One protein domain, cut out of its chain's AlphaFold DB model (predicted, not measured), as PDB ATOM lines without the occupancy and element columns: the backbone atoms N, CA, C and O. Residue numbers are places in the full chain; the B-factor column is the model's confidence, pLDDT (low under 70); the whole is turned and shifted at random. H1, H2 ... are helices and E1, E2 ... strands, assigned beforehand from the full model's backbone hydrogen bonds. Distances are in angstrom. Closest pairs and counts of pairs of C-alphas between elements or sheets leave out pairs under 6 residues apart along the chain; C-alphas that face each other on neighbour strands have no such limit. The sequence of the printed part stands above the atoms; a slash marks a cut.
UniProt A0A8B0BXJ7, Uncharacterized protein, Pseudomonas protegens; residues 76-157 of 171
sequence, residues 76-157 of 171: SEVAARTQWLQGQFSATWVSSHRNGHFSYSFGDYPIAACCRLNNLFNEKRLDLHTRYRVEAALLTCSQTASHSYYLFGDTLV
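Overview. This is residues 76 to 157 of the 171 residues of an uncharacterized protein of Pseudomonas protegens (UniProt A0A8B0BXJ7). Two antiparallel sheets meet at a corner and open away from each other: a strongly twisted three-stranded sheet of E1, E4 and E5, and a long two-stranded hairpin of E2 and E3 that reaches away from it. The link from E3 to H1 passes between the sheets, and the short helix H1 lies to one side, near the start of E2 and the end of E3. The printed part has 82 residues, with five named strands and one named helix in the order E1 E2 E3 H1 E4 E5; the larger sheet runs E1 - E4 - E5, and the class is mostly strand. The whole is compact, with a radius of gyration of the C-alphas of 12.9 A and spans of 38 by 30 by 20 A.

Along the chain. Find C-alpha 76 at (-33.249, -10.287, -26.754); from there E1 runs over residues 76 to 87, 23.3 A from first to last C-alpha, and bends by 95 degrees at residue 80. Next come E2, residues 89 to 96 and 21.4 A long, and E3, residues 99 to 106 and 23.0 A long. Look for H1 at residues 117 to 124, beginning at C-alpha 117 at (-48.250, -8.856, -39.913). E4 follows over residues 132 to 141, 25.5 A long, with a bend of 64 degrees at residue 135. E5, residues 147 to 151, ends at C-alpha 151 at (-46.445, -15.494, -31.288).

Arrangement. Start with E1, an edge strand, which is antiparallel to the inner strand E4 at 153 degrees; look at N 77 and O 140, 2.8 A apart and within hydrogen-bond range. On E4, find N 139, 2.7 A from O 148 of E5, the other edge strand; E4 and E5 form a hairpin. E1 and E2 meet only through their tight link. In the hairpin of E2 and E3, N 96 and O 99 are 2.7 A apart. The closest C-alphas of E1 and E3 are those of Gly 87 and Phe 106, 5.3 A apart. E3 and E5 are near each other, with 5 pairs of C-alphas within 10 A. H1 is not on the three-stranded sheet; its closest C-alpha pair with E3 is Leu 117 and Tyr 104, 7.4 A. In H1 every O i to N i+4 pair is within hydrogen-bond range.

Size, cuts and confidence. Measure from Arg 98 to Val 157: their C-alphas, 38.6 A apart, are the two farthest apart. The printed part has no cut, and no link is long. The mean pLDDT of the printed part is 80.1; look for values under 70 at residue 76 and at residues 98 to 99, 117 to 125 and 142 to 145.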
ATOM      1  N   SER A  76     -32.015 -10.139 -27.522       69.56
ATOM      2  CA  SER A  76     -33.249 -10.287 -26.754       69.56
ATOM      3  C   SER A  76     -33.203 -11.575 -25.932       69.56
ATOM      4  O   SER A  76     -32.864 -12.654 -26.438       69.56
ATOM      5  N   GLU A  77     -33.545 -11.462 -24.659       81.88
ATOM      6  CA  GLU A  77     -33.822 -12.593 -23.789       81.88
ATOM      7  C   GLU A  77     -35.219 -13.126 -24.095       81.88
ATOM      8  O   GLU A  77     -36.129 -12.359 -24.399       81.88
ATOM      9  N   VAL A  78     -35.374 -14.449 -24.071       81.75
ATOM     10  CA  VAL A  78     -36.664 -15.117 -24.287       81.75
ATOM     11  C   VAL A  78     -37.054 -15.728 -22.953       81.75
ATOM     12  O   VAL A  78     -36.254 -16.473 -22.381       81.75
ATOM     13  N   ALA A  79     -38.254 -15.437 -22.464       83.62
ATOM     14  CA  ALA A  79     -38.778 -16.087 -21.274       83.62
ATOM     15  C   ALA A  79     -38.934 -17.596 -21.511       83.62
ATOM     16  O   ALA A  79     -39.374 -18.033 -22.573       83.62
ATOM     17  N   ALA A  80     -38.585 -18.398 -20.504       82.25
ATOM     18  CA  ALA A  80     -38.661 -19.854 -20.596       82.25
ATOM     19  C   ALA A  80     -40.105 -20.384 -20.591       82.25
ATOM     20  O   ALA A  80     -40.345 -21.488 -21.071       82.25
ATOM     21  N   ARG A  81     -41.062 -19.617 -20.058       87.12
ATOM     22  CA  ARG A  81     -42.484 -19.976 -20.040       87.12
ATOM     23  C   ARG A  81     -43.255 -19.188 -21.084       87.12
ATOM     24  O   ARG A  81     -43.021 -17.992 -21.269       87.12
ATOM     25  N   THR A  82     -44.175 -19.872 -21.744       89.88
ATOM     26  CA  THR A  82     -45.164 -19.257 -22.621       89.88
ATOM     27  C   THR A  82     -46.407 -18.851 -21.839       89.88
ATOM     28  O   THR A  82     -46.689 -19.370 -20.760       89.88
ATOM     29  N   GLN A  83     -47.181 -17.941 -22.417       91.50
ATOM     30  CA  GLN A  83     -48.490 -17.543 -21.923       91.50
ATOM     31  C   GLN A  83     -49.488 -17.492 -23.074       91.50
ATOM     32  O   GLN A  83     -49.125 -17.235 -24.221       91.50
ATOM     33  N   TRP A  84     -50.760 -17.727 -22.771       91.00
ATOM     34  CA  TRP A  84     -51.824 -17.600 -23.758       91.00
ATOM     35  C   TRP A  84     -52.285 -16.152 -23.837       91.00
ATOM     36  O   TRP A  84     -52.748 -15.594 -22.846       91.00
ATOM     37  N   LEU A  85     -52.189 -15.569 -25.025       89.50
ATOM     38  CA  LEU A  85     -52.691 -14.239 -25.327       89.50
ATOM     39  C   LEU A  85     -53.971 -14.351 -26.147       89.50
ATOM     40  O   LEU A  85     -54.106 -15.239 -26.988       89.50
ATOM     41  N   GLN A  86     -54.894 -13.422 -25.931       90.81
ATOM     42  CA  GLN A  86     -56.094 -13.271 -26.744       90.81
ATOM     43  C   GLN A  86     -56.206 -11.818 -27.194       90.81
ATOM     44  O   GLN A  86     -56.062 -10.905 -26.386       90.81
ATOM     45  N   GLY A  87     -56.451 -11.604 -28.481       87.81
ATOM     46  CA  GLY A  87     -56.457 -10.269 -29.058       87.81
ATOM     47  C   GLY A  87     -56.756 -10.267 -30.548       87.81
ATOM     48  O   GLY A  87     -56.994 -11.305 -31.168       87.81
ATOM     49  N   GLN A  88     -56.763  -9.069 -31.120       87.94
ATOM     50  CA  GLN A  88     -56.814  -8.851 -32.564       87.94
ATOM     51  C   GLN A  88     -55.477  -8.286 -33.016       87.94
ATOM     52  O   GLN A  88     -54.816  -7.565 -32.265       87.94
ATOM     53  N   PHE A  89     -55.074  -8.599 -34.240       86.75
ATOM     54  CA  PHE A  89     -53.898  -7.965 -34.811       86.75
ATOM     55  C   PHE A  89     -54.223  -6.523 -35.182       86.75
ATOM     56  O   PHE A  89     -55.210  -6.261 -35.863       86.75
ATOM     57  N   SER A  90     -53.367  -5.596 -34.773       85.00
ATOM     58  CA  SER A  90     -53.483  -4.199 -35.159       85.00
ATOM     59  C   SER A  90     -52.138  -3.656 -35.631       85.00
ATOM     60  O   SER A  90     -51.068  -4.086 -35.185       85.00
ATOM     61  N   ALA A  91     -52.201  -2.726 -36.581       85.00
ATOM     62  CA  ALA A  91     -51.066  -1.920 -36.992       85.00
ATOM     63  C   ALA A  91     -51.463  -0.455 -36.884       85.00
ATOM     64  O   ALA A  91     -52.382  -0.001 -37.563       85.00
ATOM     65  N   THR A  92     -50.765   0.283 -36.032       84.38
ATOM     66  CA  THR A  92     -50.993   1.710 -35.831       84.38
ATOM     67  C   THR A  92     -49.782   2.488 -36.313       84.38
ATOM     68  O   THR A  92     -48.633   2.123 -36.059       84.38
ATOM     69  N   TRP A  93     -50.022   3.564 -37.057       82.69
ATOM     70  CA  TRP A  93     -48.957   4.492 -37.405       82.69
ATOM     71  C   TRP A  93     -48.623   5.340 -36.180       82.69
ATOM     72  O   TRP A  93     -49.471   6.076 -35.679       82.69
ATOM     73  N   VAL A  94     -47.389   5.235 -35.697       82.62
ATOM     74  CA  VAL A  94     -46.896   6.003 -34.556       82.62
ATOM     75  C   VAL A  94     -45.941   7.069 -35.069       82.62
ATOM     76  O   VAL A  94     -44.897   6.762 -35.655       82.62
ATOM     77  N   SER A  95     -46.282   8.337 -34.833       80.69
ATOM     78  CA  SER A  95     -45.384   9.450 -35.125       80.69
ATOM     79  C   SER A  95     -44.302   9.551 -34.049       80.69
ATOM     80  O   SER A  95     -44.587   9.748 -32.871       80.69
ATOM     81  N   SER A  96     -43.048   9.462 -34.465       74.00
ATOM     82  CA  SER A  96     -41.851   9.656 -33.656       74.00
ATOM     83  C   SER A  96     -41.124  10.910 -34.150       74.00
ATOM     84  O   SER A  96     -40.297  10.863 -35.062       74.00
ATOM     85  N   HIS A  97     -41.457  12.058 -33.553       72.25
ATOM     86  CA  HIS A  97     -40.917  13.380 -33.908       72.25
ATOM     87  C   HIS A  97     -40.989  13.702 -35.414       72.25
ATOM     88  O   HIS A  97     -41.992  14.239 -35.870       72.25
ATOM     89  N   ARG A  98     -39.922  13.409 -36.173       67.62
ATOM     90  CA  ARG A  98     -39.785  13.707 -37.611       67.62
ATOM     91  C   ARG A  98     -40.040  12.515 -38.532       67.62
ATOM     92  O   ARG A  98     -40.161  12.715 -39.733       67.62
ATOM     93  N   ASN A  99     -40.135  11.307 -37.985       68.06
ATOM     94  CA  ASN A  99     -40.435  10.092 -38.733       68.06
ATOM     95  C   ASN A  99     -41.669   9.419 -38.141       68.06
ATOM     96  O   ASN A  99     -41.983   9.598 -36.970       68.06
ATOM     97  N   GLY A 100     -42.359   8.599 -38.920       74.19
ATOM     98  CA  GLY A 100     -43.330   7.666 -38.365       74.19
ATOM     99  C   GLY A 100     -42.909   6.234 -38.634       74.19
ATOM    100  O   GLY A 100     -42.121   5.952 -39.540       74.19
ATOM    101  N   HIS A 101     -43.393   5.331 -37.796       78.12
ATOM    102  CA  HIS A 101     -43.236   3.902 -37.996       78.12
ATOM    103  C   HIS A 101     -44.539   3.197 -37.646       78.12
ATOM    104  O   HIS A 101     -45.305   3.659 -36.804       78.12
ATOM    105  N   PHE A 102     -44.788   2.058 -38.287       79.94
ATOM    106  CA  PHE A 102     -45.893   1.195 -37.892       79.94
ATOM    107  C   PHE A 102     -45.519   0.432 -36.621       79.94
ATOM    108  O   PHE A 102     -44.544  -0.329 -36.610       79.94
ATOM    109  N   SER A 103     -46.301   0.637 -35.566       82.12
ATOM    110  CA  SER A 103     -46.322  -0.213 -34.383       82.12
ATOM    111  C   SER A 103     -47.295  -1.362 -34.625       82.12
ATOM    112  O   SER A 103     -48.408  -1.148 -35.101       82.12
ATOM    113  N   TYR A 104     -46.858  -2.584 -34.332       85.06
ATOM    114  CA  TYR A 104     -47.654  -3.796 -34.511       85.06
ATOM    115  C   TYR A 104     -47.963  -4.381 -33.138       85.06
ATOM    116  O   TYR A 104     -47.037  -4.692 -32.381       85.06
ATOM    117  N   SER A 105     -49.244  -4.557 -32.831       86.69
ATOM    118  CA  SER A 105     -49.692  -5.154 -31.574       86.69
ATOM    119  C   SER A 105     -50.711  -6.267 -31.802       86.69
ATOM    120  O   SER A 105     -51.375  -6.346 -32.838       86.69
ATOM    121  N   PHE A 106     -50.803  -7.157 -30.822       87.19
ATOM    122  CA  PHE A 106     -51.832  -8.174 -30.708       87.19
ATOM    123  C   PHE A 106     -52.677  -7.813 -29.490       87.19
ATOM    124  O   PHE A 106     -52.258  -8.055 -28.364       87.19
ATOM    125  N   GLY A 107     -53.815  -7.149 -29.690       86.75
ATOM    126  CA  GLY A 107     -54.489  -6.422 -28.612       86.75
ATOM    127  C   GLY A 107     -53.541  -5.388 -27.993       86.75
ATOM    128  O   GLY A 107     -52.927  -4.601 -28.718       86.75
ATOM    129  N   ASP A 108     -53.358  -5.459 -26.677       86.81
ATOM    130  CA  ASP A 108     -52.463  -4.576 -25.916       86.81
ATOM    131  C   ASP A 108     -51.001  -5.060 -25.887       86.81
ATOM    132  O   ASP A 108     -50.133  -4.432 -25.280       86.81
ATOM    133  N   TYR A 109     -50.699  -6.181 -26.549       87.88
ATOM    134  CA  TYR A 109     -49.387  -6.821 -26.486       87.88
ATOM    135  C   TYR A 109     -48.514  -6.421 -27.689       87.88
ATOM    136  O   TYR A 109     -48.854  -6.763 -28.826       87.88
ATOM    137  N   PRO A 110     -47.368  -5.735 -27.499       87.69
ATOM    138  CA  PRO A 110     -46.463  -5.396 -28.597       87.69
ATOM    139  C   PRO A 110     -45.844  -6.659 -29.207       87.69
ATOM    140  O   PRO A 110     -45.368  -7.537 -28.488       87.69
ATOM    141  N   ILE A 111     -45.818  -6.767 -30.537       87.06
ATOM    142  CA  ILE A 111     -45.371  -7.986 -31.227       87.06
ATOM    143  C   ILE A 111     -43.905  -7.867 -31.678       87.06
ATOM    144  O   ILE A 111     -43.457  -6.816 -32.141       87.06
ATOM    145  N   ALA A 112     -43.154  -8.968 -31.589       82.75
ATOM    146  CA  ALA A 112     -41.772  -9.062 -32.063       82.75
ATOM    147  C   ALA A 112     -41.634  -8.837 -33.580       82.75
ATOM    148  O   ALA A 112     -42.565  -9.082 -34.352       82.75
ATOM    149  N   ALA A 113     -40.452  -8.424 -34.055       77.69
ATOM    150  CA  ALA A 113     -40.277  -8.064 -35.462       77.69
ATOM    151  C   ALA A 113     -40.459  -9.264 -36.409       77.69
ATOM    152  O   ALA A 113     -40.992  -9.115 -37.513       77.69
ATOM    153  N   CYS A 114     -40.055 -10.467 -35.993       72.19
ATOM    154  CA  CYS A 114     -40.337 -11.711 -36.718       72.19
ATOM    155  C   CYS A 114     -41.826 -12.043 -36.830       72.19
ATOM    156  O   CYS A 114     -42.211 -12.691 -37.801       72.19
ATOM    157  N   CYS A 115     -42.649 -11.537 -35.916       72.31
ATOM    158  CA  CYS A 115     -44.081 -11.792 -35.858       72.31
ATOM    159  C   CYS A 115     -44.928 -10.642 -36.444       72.31
ATOM    160  O   CYS A 115     -46.146 -10.625 -36.288       72.31
ATOM    161  N   ARG A 116     -44.310  -9.670 -37.132       77.38
ATOM    162  CA  ARG A 116     -45.051  -8.604 -37.828       77.38
ATOM    163  C   ARG A 116     -46.022  -9.180 -38.856       77.38
ATOM    164  O   ARG A 116     -45.736 -10.206 -39.473       77.38
ATOM    165  N   LEU A 117     -47.116  -8.451 -39.081       66.00
ATOM    166  CA  LEU A 117     -48.250  -8.856 -39.913       66.00
ATOM    167  C   LEU A 117     -47.853  -9.520 -41.231       66.00
ATOM    168  O   LEU A 117     -48.272 -10.642 -41.457       66.00
ATOM    169  N   ASN A 118     -46.981  -8.915 -42.044       65.44
ATOM    170  CA  ASN A 118     -46.555  -9.523 -43.315       65.44
ATOM    171  C   ASN A 118     -45.941 -10.924 -43.161       65.44
ATOM    172  O   ASN A 118     -46.177 -11.792 -43.996       65.44
ATOM    173  N   ASN A 119     -45.171 -11.166 -42.098       68.19
ATOM    174  CA  ASN A 119     -44.533 -12.464 -41.883       68.19
ATOM    175  C   ASN A 119     -45.555 -13.527 -41.463       68.19
ATOM    176  O   ASN A 119     -45.483 -14.651 -41.947       68.19
ATOM    177  N   LEU A 120     -46.530 -13.177 -40.615       67.50
ATOM    178  CA  LEU A 120     -47.581 -14.111 -40.197       67.50
ATOM    179  C   LEU A 120     -48.689 -14.291 -41.247       67.50
ATOM    180  O   LEU A 120     -49.205 -15.396 -41.392       67.50
ATOM    181  N   PHE A 121     -49.040 -13.248 -42.003       61.03
ATOM    182  CA  PHE A 121     -49.999 -13.324 -43.110       61.03
ATOM    183  C   PHE A 121     -49.514 -14.279 -44.195       61.03
ATOM    184  O   PHE A 121     -50.278 -15.142 -44.630       61.03
ATOM    185  N   ASN A 122     -48.234 -14.172 -44.568       61.06
ATOM    186  CA  ASN A 122     -47.616 -15.075 -45.534       61.06
ATOM    187  C   ASN A 122     -47.613 -16.529 -45.047       61.06
ATOM    188  O   ASN A 122     -47.762 -17.439 -45.855       61.06
ATOM    189  N   GLU A 123     -47.470 -16.757 -43.737       65.06
ATOM    190  CA  GLU A 123     -47.453 -18.107 -43.169       65.06
ATOM    191  C   GLU A 123     -48.853 -18.699 -42.946       65.06
ATOM    192  O   GLU A 123     -48.987 -19.922 -42.993       65.06
ATOM    193  N   LYS A 124     -49.889 -17.886 -42.667       62.59
ATOM    194  CA  LYS A 124     -51.167 -18.394 -42.123       62.59
ATOM    195  C   LYS A 124     -52.471 -17.763 -42.633       62.59
ATOM    196  O   LYS A 124     -53.516 -18.162 -42.134       62.59
ATOM    197  N   ARG A 125     -52.462 -16.846 -43.617       65.62
ATOM    198  CA  ARG A 125     -53.676 -16.160 -44.142       65.62
ATOM    199  C   ARG A 125     -54.624 -15.683 -43.025       65.62
ATOM    200  O   ARG A 125     -55.780 -16.087 -42.953       65.62
ATOM    201  N   LEU A 126     -54.101 -14.865 -42.119       71.44
ATOM    202  CA  LEU A 126     -54.877 -14.310 -41.007       71.44
ATOM    203  C   LEU A 126     -55.857 -13.236 -41.492       71.44
ATOM    204  O   LEU A 126     -55.673 -12.662 -42.556       71.44
ATOM    205  N   ASP A 127     -56.881 -12.950 -40.698       75.62
ATOM    206  CA  ASP A 127     -57.831 -11.860 -40.911       75.62
ATOM    207  C   ASP A 127     -57.666 -10.825 -39.790       75.62
ATOM    208  O   ASP A 127     -57.701 -11.160 -38.610       75.62
ATOM    209  N   LEU A 128     -57.486  -9.552 -40.144       74.56
ATOM    210  CA  LEU A 128     -57.274  -8.462 -39.184       74.56
ATOM    211  C   LEU A 128     -58.485  -8.223 -38.272       74.56
ATOM    212  O   LEU A 128     -58.325  -7.728 -37.158       74.56
ATOM    213  N   HIS A 129     -59.688  -8.578 -38.721       78.38
ATOM    214  CA  HIS A 129     -60.926  -8.318 -37.982       78.38
ATOM    215  C   HIS A 129     -61.305  -9.448 -37.021       78.38
ATOM    216  O   HIS A 129     -62.193  -9.289 -36.176       78.38
ATOM    217  N   THR A 130     -60.602 -10.575 -37.096       82.44
ATOM    218  CA  THR A 130     -60.898 -11.755 -36.296       82.44
ATOM    219  C   THR A 130     -60.121 -11.744 -34.976       82.44
ATOM    220  O   THR A 130     -58.944 -11.386 -34.915       82.44
ATOM    221  N   ARG A 131     -60.794 -12.120 -33.878       86.88
ATOM    222  CA  ARG A 131     -60.139 -12.354 -32.582       86.88
ATOM    223  C   ARG A 131     -59.449 -13.705 -32.608       86.88
ATOM    224  O   ARG A 131     -60.062 -14.722 -32.924       86.88
ATOM    225  N   TYR A 132     -58.190 -13.712 -32.205       88.00
ATOM    226  CA  TYR A 132     -57.414 -14.930 -32.068       88.00
ATOM    227  C   TYR A 132     -57.002 -15.139 -30.624       88.00
ATOM    228  O   TYR A 132     -56.885 -14.203 -29.833       88.00
ATOM    229  N   ARG A 133     -56.739 -16.396 -30.307       89.62
ATOM    230  CA  ARG A 133     -56.029 -16.829 -29.121       89.62
ATOM    231  C   ARG A 133     -54.782 -17.564 -29.580       89.62
ATOM    232  O   ARG A 133     -54.858 -18.419 -30.458       89.62
ATOM    233  N   VAL A 134     -53.636 -17.196 -29.030       88.69
ATOM    234  CA  VAL A 134     -52.337 -17.710 -29.463       88.69
ATOM    235  C   VAL A 134     -51.414 -17.850 -28.265       88.69
ATOM    236  O   VAL A 134     -51.445 -17.039 -27.337       88.69
ATOM    237  N   GLU A 135     -50.595 -18.887 -28.268       90.00
ATOM    238  CA  GLU A 135     -49.510 -19.015 -27.311       90.00
ATOM    239  C   GLU A 135     -48.398 -18.023 -27.675       90.00
ATOM    240  O   GLU A 135     -48.071 -17.823 -28.850       90.00
ATOM    241  N   ALA A 136     -47.804 -17.382 -26.674       89.62
ATOM    242  CA  ALA A 136     -46.761 -16.394 -26.875       89.62
ATOM    243  C   ALA A 136     -45.634 -16.512 -25.851       89.62
ATOM    244  O   ALA A 136     -45.856 -16.877 -24.698       89.62
ATOM    245  N   ALA A 137     -44.421 -16.152 -26.266       90.31
ATOM    246  CA  ALA A 137     -43.267 -16.017 -25.386       90.31
ATOM    247  C   ALA A 137     -42.850 -14.552 -25.269       90.31
ATOM    248  O   ALA A 137     -42.773 -13.839 -26.272       90.31
ATOM    249  N   LEU A 138     -42.552 -14.119 -24.045       89.19
ATOM    250  CA  LEU A 138     -42.036 -12.783 -23.780       89.19
ATOM    251  C   LEU A 138     -40.586 -12.675 -24.272       89.19
ATOM    252  O   LEU A 138     -39.739 -13.510 -23.953       89.19
ATOM    253  N   LEU A 139     -40.317 -11.627 -25.039       87.19
ATOM    254  CA  LEU A 139     -39.005 -11.215 -25.510       87.19
ATOM    255  C   LEU A 139     -38.643  -9.891 -24.850       87.19
ATOM    256  O   LEU A 139     -39.331  -8.893 -25.066       87.19
ATOM    257  N   THR A 140     -37.539  -9.857 -24.115       83.56
ATOM    258  CA  THR A 140     -37.060  -8.641 -23.451       83.56
ATOM    259  C   THR A 140     -35.738  -8.216 -24.065       83.56
ATOM    260  O   THR A 140     -34.785  -8.992 -24.123       83.56
ATOM    261  N   CYS A 141     -35.661  -6.977 -24.540       76.62
ATOM    262  CA  CYS A 141     -34.402  -6.394 -24.984       76.62
ATOM    263  C   CYS A 141     -33.695  -5.758 -23.785       76.62
ATOM    264  O   CYS A 141     -34.179  -4.769 -23.230       76.62
ATOM    265  N   SER A 142     -32.538  -6.301 -23.405       66.94
ATOM    266  CA  SER A 142     -31.779  -5.851 -22.231       66.94
ATOM    267  C   SER A 142     -31.316  -4.391 -22.313       66.94
ATOM    268  O   SER A 142     -31.161  -3.743 -21.284       66.94
ATOM    269  N   GLN A 143     -31.134  -3.839 -23.518       61.59
ATOM    270  CA  GLN A 143     -30.624  -2.473 -23.706       61.59
ATOM    271  C   GLN A 143     -31.694  -1.380 -23.682       61.59
ATOM    272  O   GLN A 143     -31.393  -0.240 -23.349       61.59
ATOM    273  N   THR A 144     -32.923  -1.698 -24.084       61.22
ATOM    274  CA  THR A 144     -33.994  -0.701 -24.260       61.22
ATOM    275  C   THR A 144     -35.103  -0.838 -23.227       61.22
ATOM    276  O   THR A 144     -36.075  -0.092 -23.303       61.22
ATOM    277  N   ALA A 145     -35.002  -1.813 -22.311       61.97
ATOM    278  CA  ALA A 145     -36.074  -2.228 -21.395       61.97
ATOM    279  C   ALA A 145     -37.419  -2.501 -22.106       61.97
ATOM    280  O   ALA A 145     -38.475  -2.580 -21.482       61.97
ATOM    281  N   SER A 146     -37.385  -2.654 -23.433       77.56
ATOM    282  CA  SER A 146     -38.561  -2.874 -24.254       77.56
ATOM    283  C   SER A 146     -38.883  -4.355 -24.259       77.56
ATOM    284  O   SER A 146     -37.993  -5.189 -24.467       77.56
ATOM    285  N   HIS A 147     -40.159  -4.669 -24.107       85.19
ATOM    286  CA  HIS A 147     -40.664  -6.020 -24.236       85.19
ATOM    287  C   HIS A 147     -41.491  -6.162 -25.512       85.19
ATOM    288  O   HIS A 147     -42.071  -5.206 -26.024       85.19
ATOM    289  N   SER A 148     -41.513  -7.372 -26.045       87.44
ATOM    290  CA  SER A 148     -42.348  -7.763 -27.173       87.44
ATOM    291  C   SER A 148     -42.730  -9.231 -27.033       87.44
ATOM    292  O   SER A 148     -42.144  -9.952 -26.230       87.44
ATOM    293  N   TYR A 149     -43.709  -9.685 -27.802       88.19
ATOM    294  CA  TYR A 149     -44.187 -11.059 -27.751       88.19
ATOM    295  C   TYR A 149     -43.896 -11.786 -29.059       88.19
ATOM    296  O   TYR A 149     -44.228 -11.310 -30.148       88.19
ATOM    297  N   TYR A 150     -43.271 -12.956 -28.946       87.50
ATOM    298  CA  TYR A 150     -43.185 -13.928 -30.028       87.50
ATOM    299  C   TYR A 150     -44.465 -14.750 -30.039       87.50
ATOM    300  O   TYR A 150     -44.765 -15.397 -29.040       87.50
ATOM    301  N   LEU A 151     -45.194 -14.752 -31.149       88.00
ATOM    302  CA  LEU A 151     -46.445 -15.494 -31.288       88.00
ATOM    303  C   LEU A 151     -46.185 -16.845 -31.965       88.00
ATOM    304  O   LEU A 151     -45.610 -16.904 -33.058       88.00
ATOM    305  N   PHE A 152     -46.632 -17.932 -31.340       86.88
ATOM    306  CA  PHE A 152     -46.542 -19.283 -31.887       86.88
ATOM    307  C   PHE A 152     -47.675 -19.515 -32.878       86.88
ATOM    308  O   PHE A 152     -48.781 -19.903 -32.506       86.88
ATOM    309  N   GLY A 153     -47.410 -19.256 -34.159       80.12
ATOM    310  CA  GLY A 153     -48.436 -19.349 -35.192       80.12
ATOM    311  C   GLY A 153     -49.151 -20.704 -35.220       80.12
ATOM    312  O   GLY A 153     -50.346 -20.747 -35.486       80.12
ATOM    313  N   ASP A 154     -48.463 -21.817 -34.962       82.12
ATOM    314  CA  ASP A 154     -49.017 -23.180 -34.864       82.12
ATOM    315  C   ASP A 154     -50.133 -23.330 -33.823       82.12
ATOM    316  O   ASP A 154     -51.033 -24.136 -34.024       82.12
ATOM    317  N   THR A 155     -50.132 -22.500 -32.784       84.31
ATOM    318  CA  THR A 155     -51.132 -22.505 -31.702       84.31
ATOM    319  C   THR A 155     -52.266 -21.502 -31.900       84.31
ATOM    320  O   THR A 155     -53.056 -21.263 -30.991       84.31
ATOM    321  N   LEU A 156     -52.327 -20.866 -33.068       85.19
ATOM    322  CA  LEU A 156     -53.287 -19.814 -33.349       85.19
ATOM    323  C   LEU A 156     -54.685 -20.401 -33.569       85.19
ATOM    324  O   LEU A 156     -54.903 -21.185 -34.492       85.19
ATOM    325  N   VAL A 157     -55.626 -19.985 -32.727       87.06
ATOM    326  CA  VAL A 157     -57.023 -20.429 -32.739       87.06
ATOM    327  C   VAL A 157     -57.934 -19.215 -32.874       87.06
ATOM    328  O   VAL A 157     -57.761 -18.219 -32.172       87.06
TER     329      VAL A 157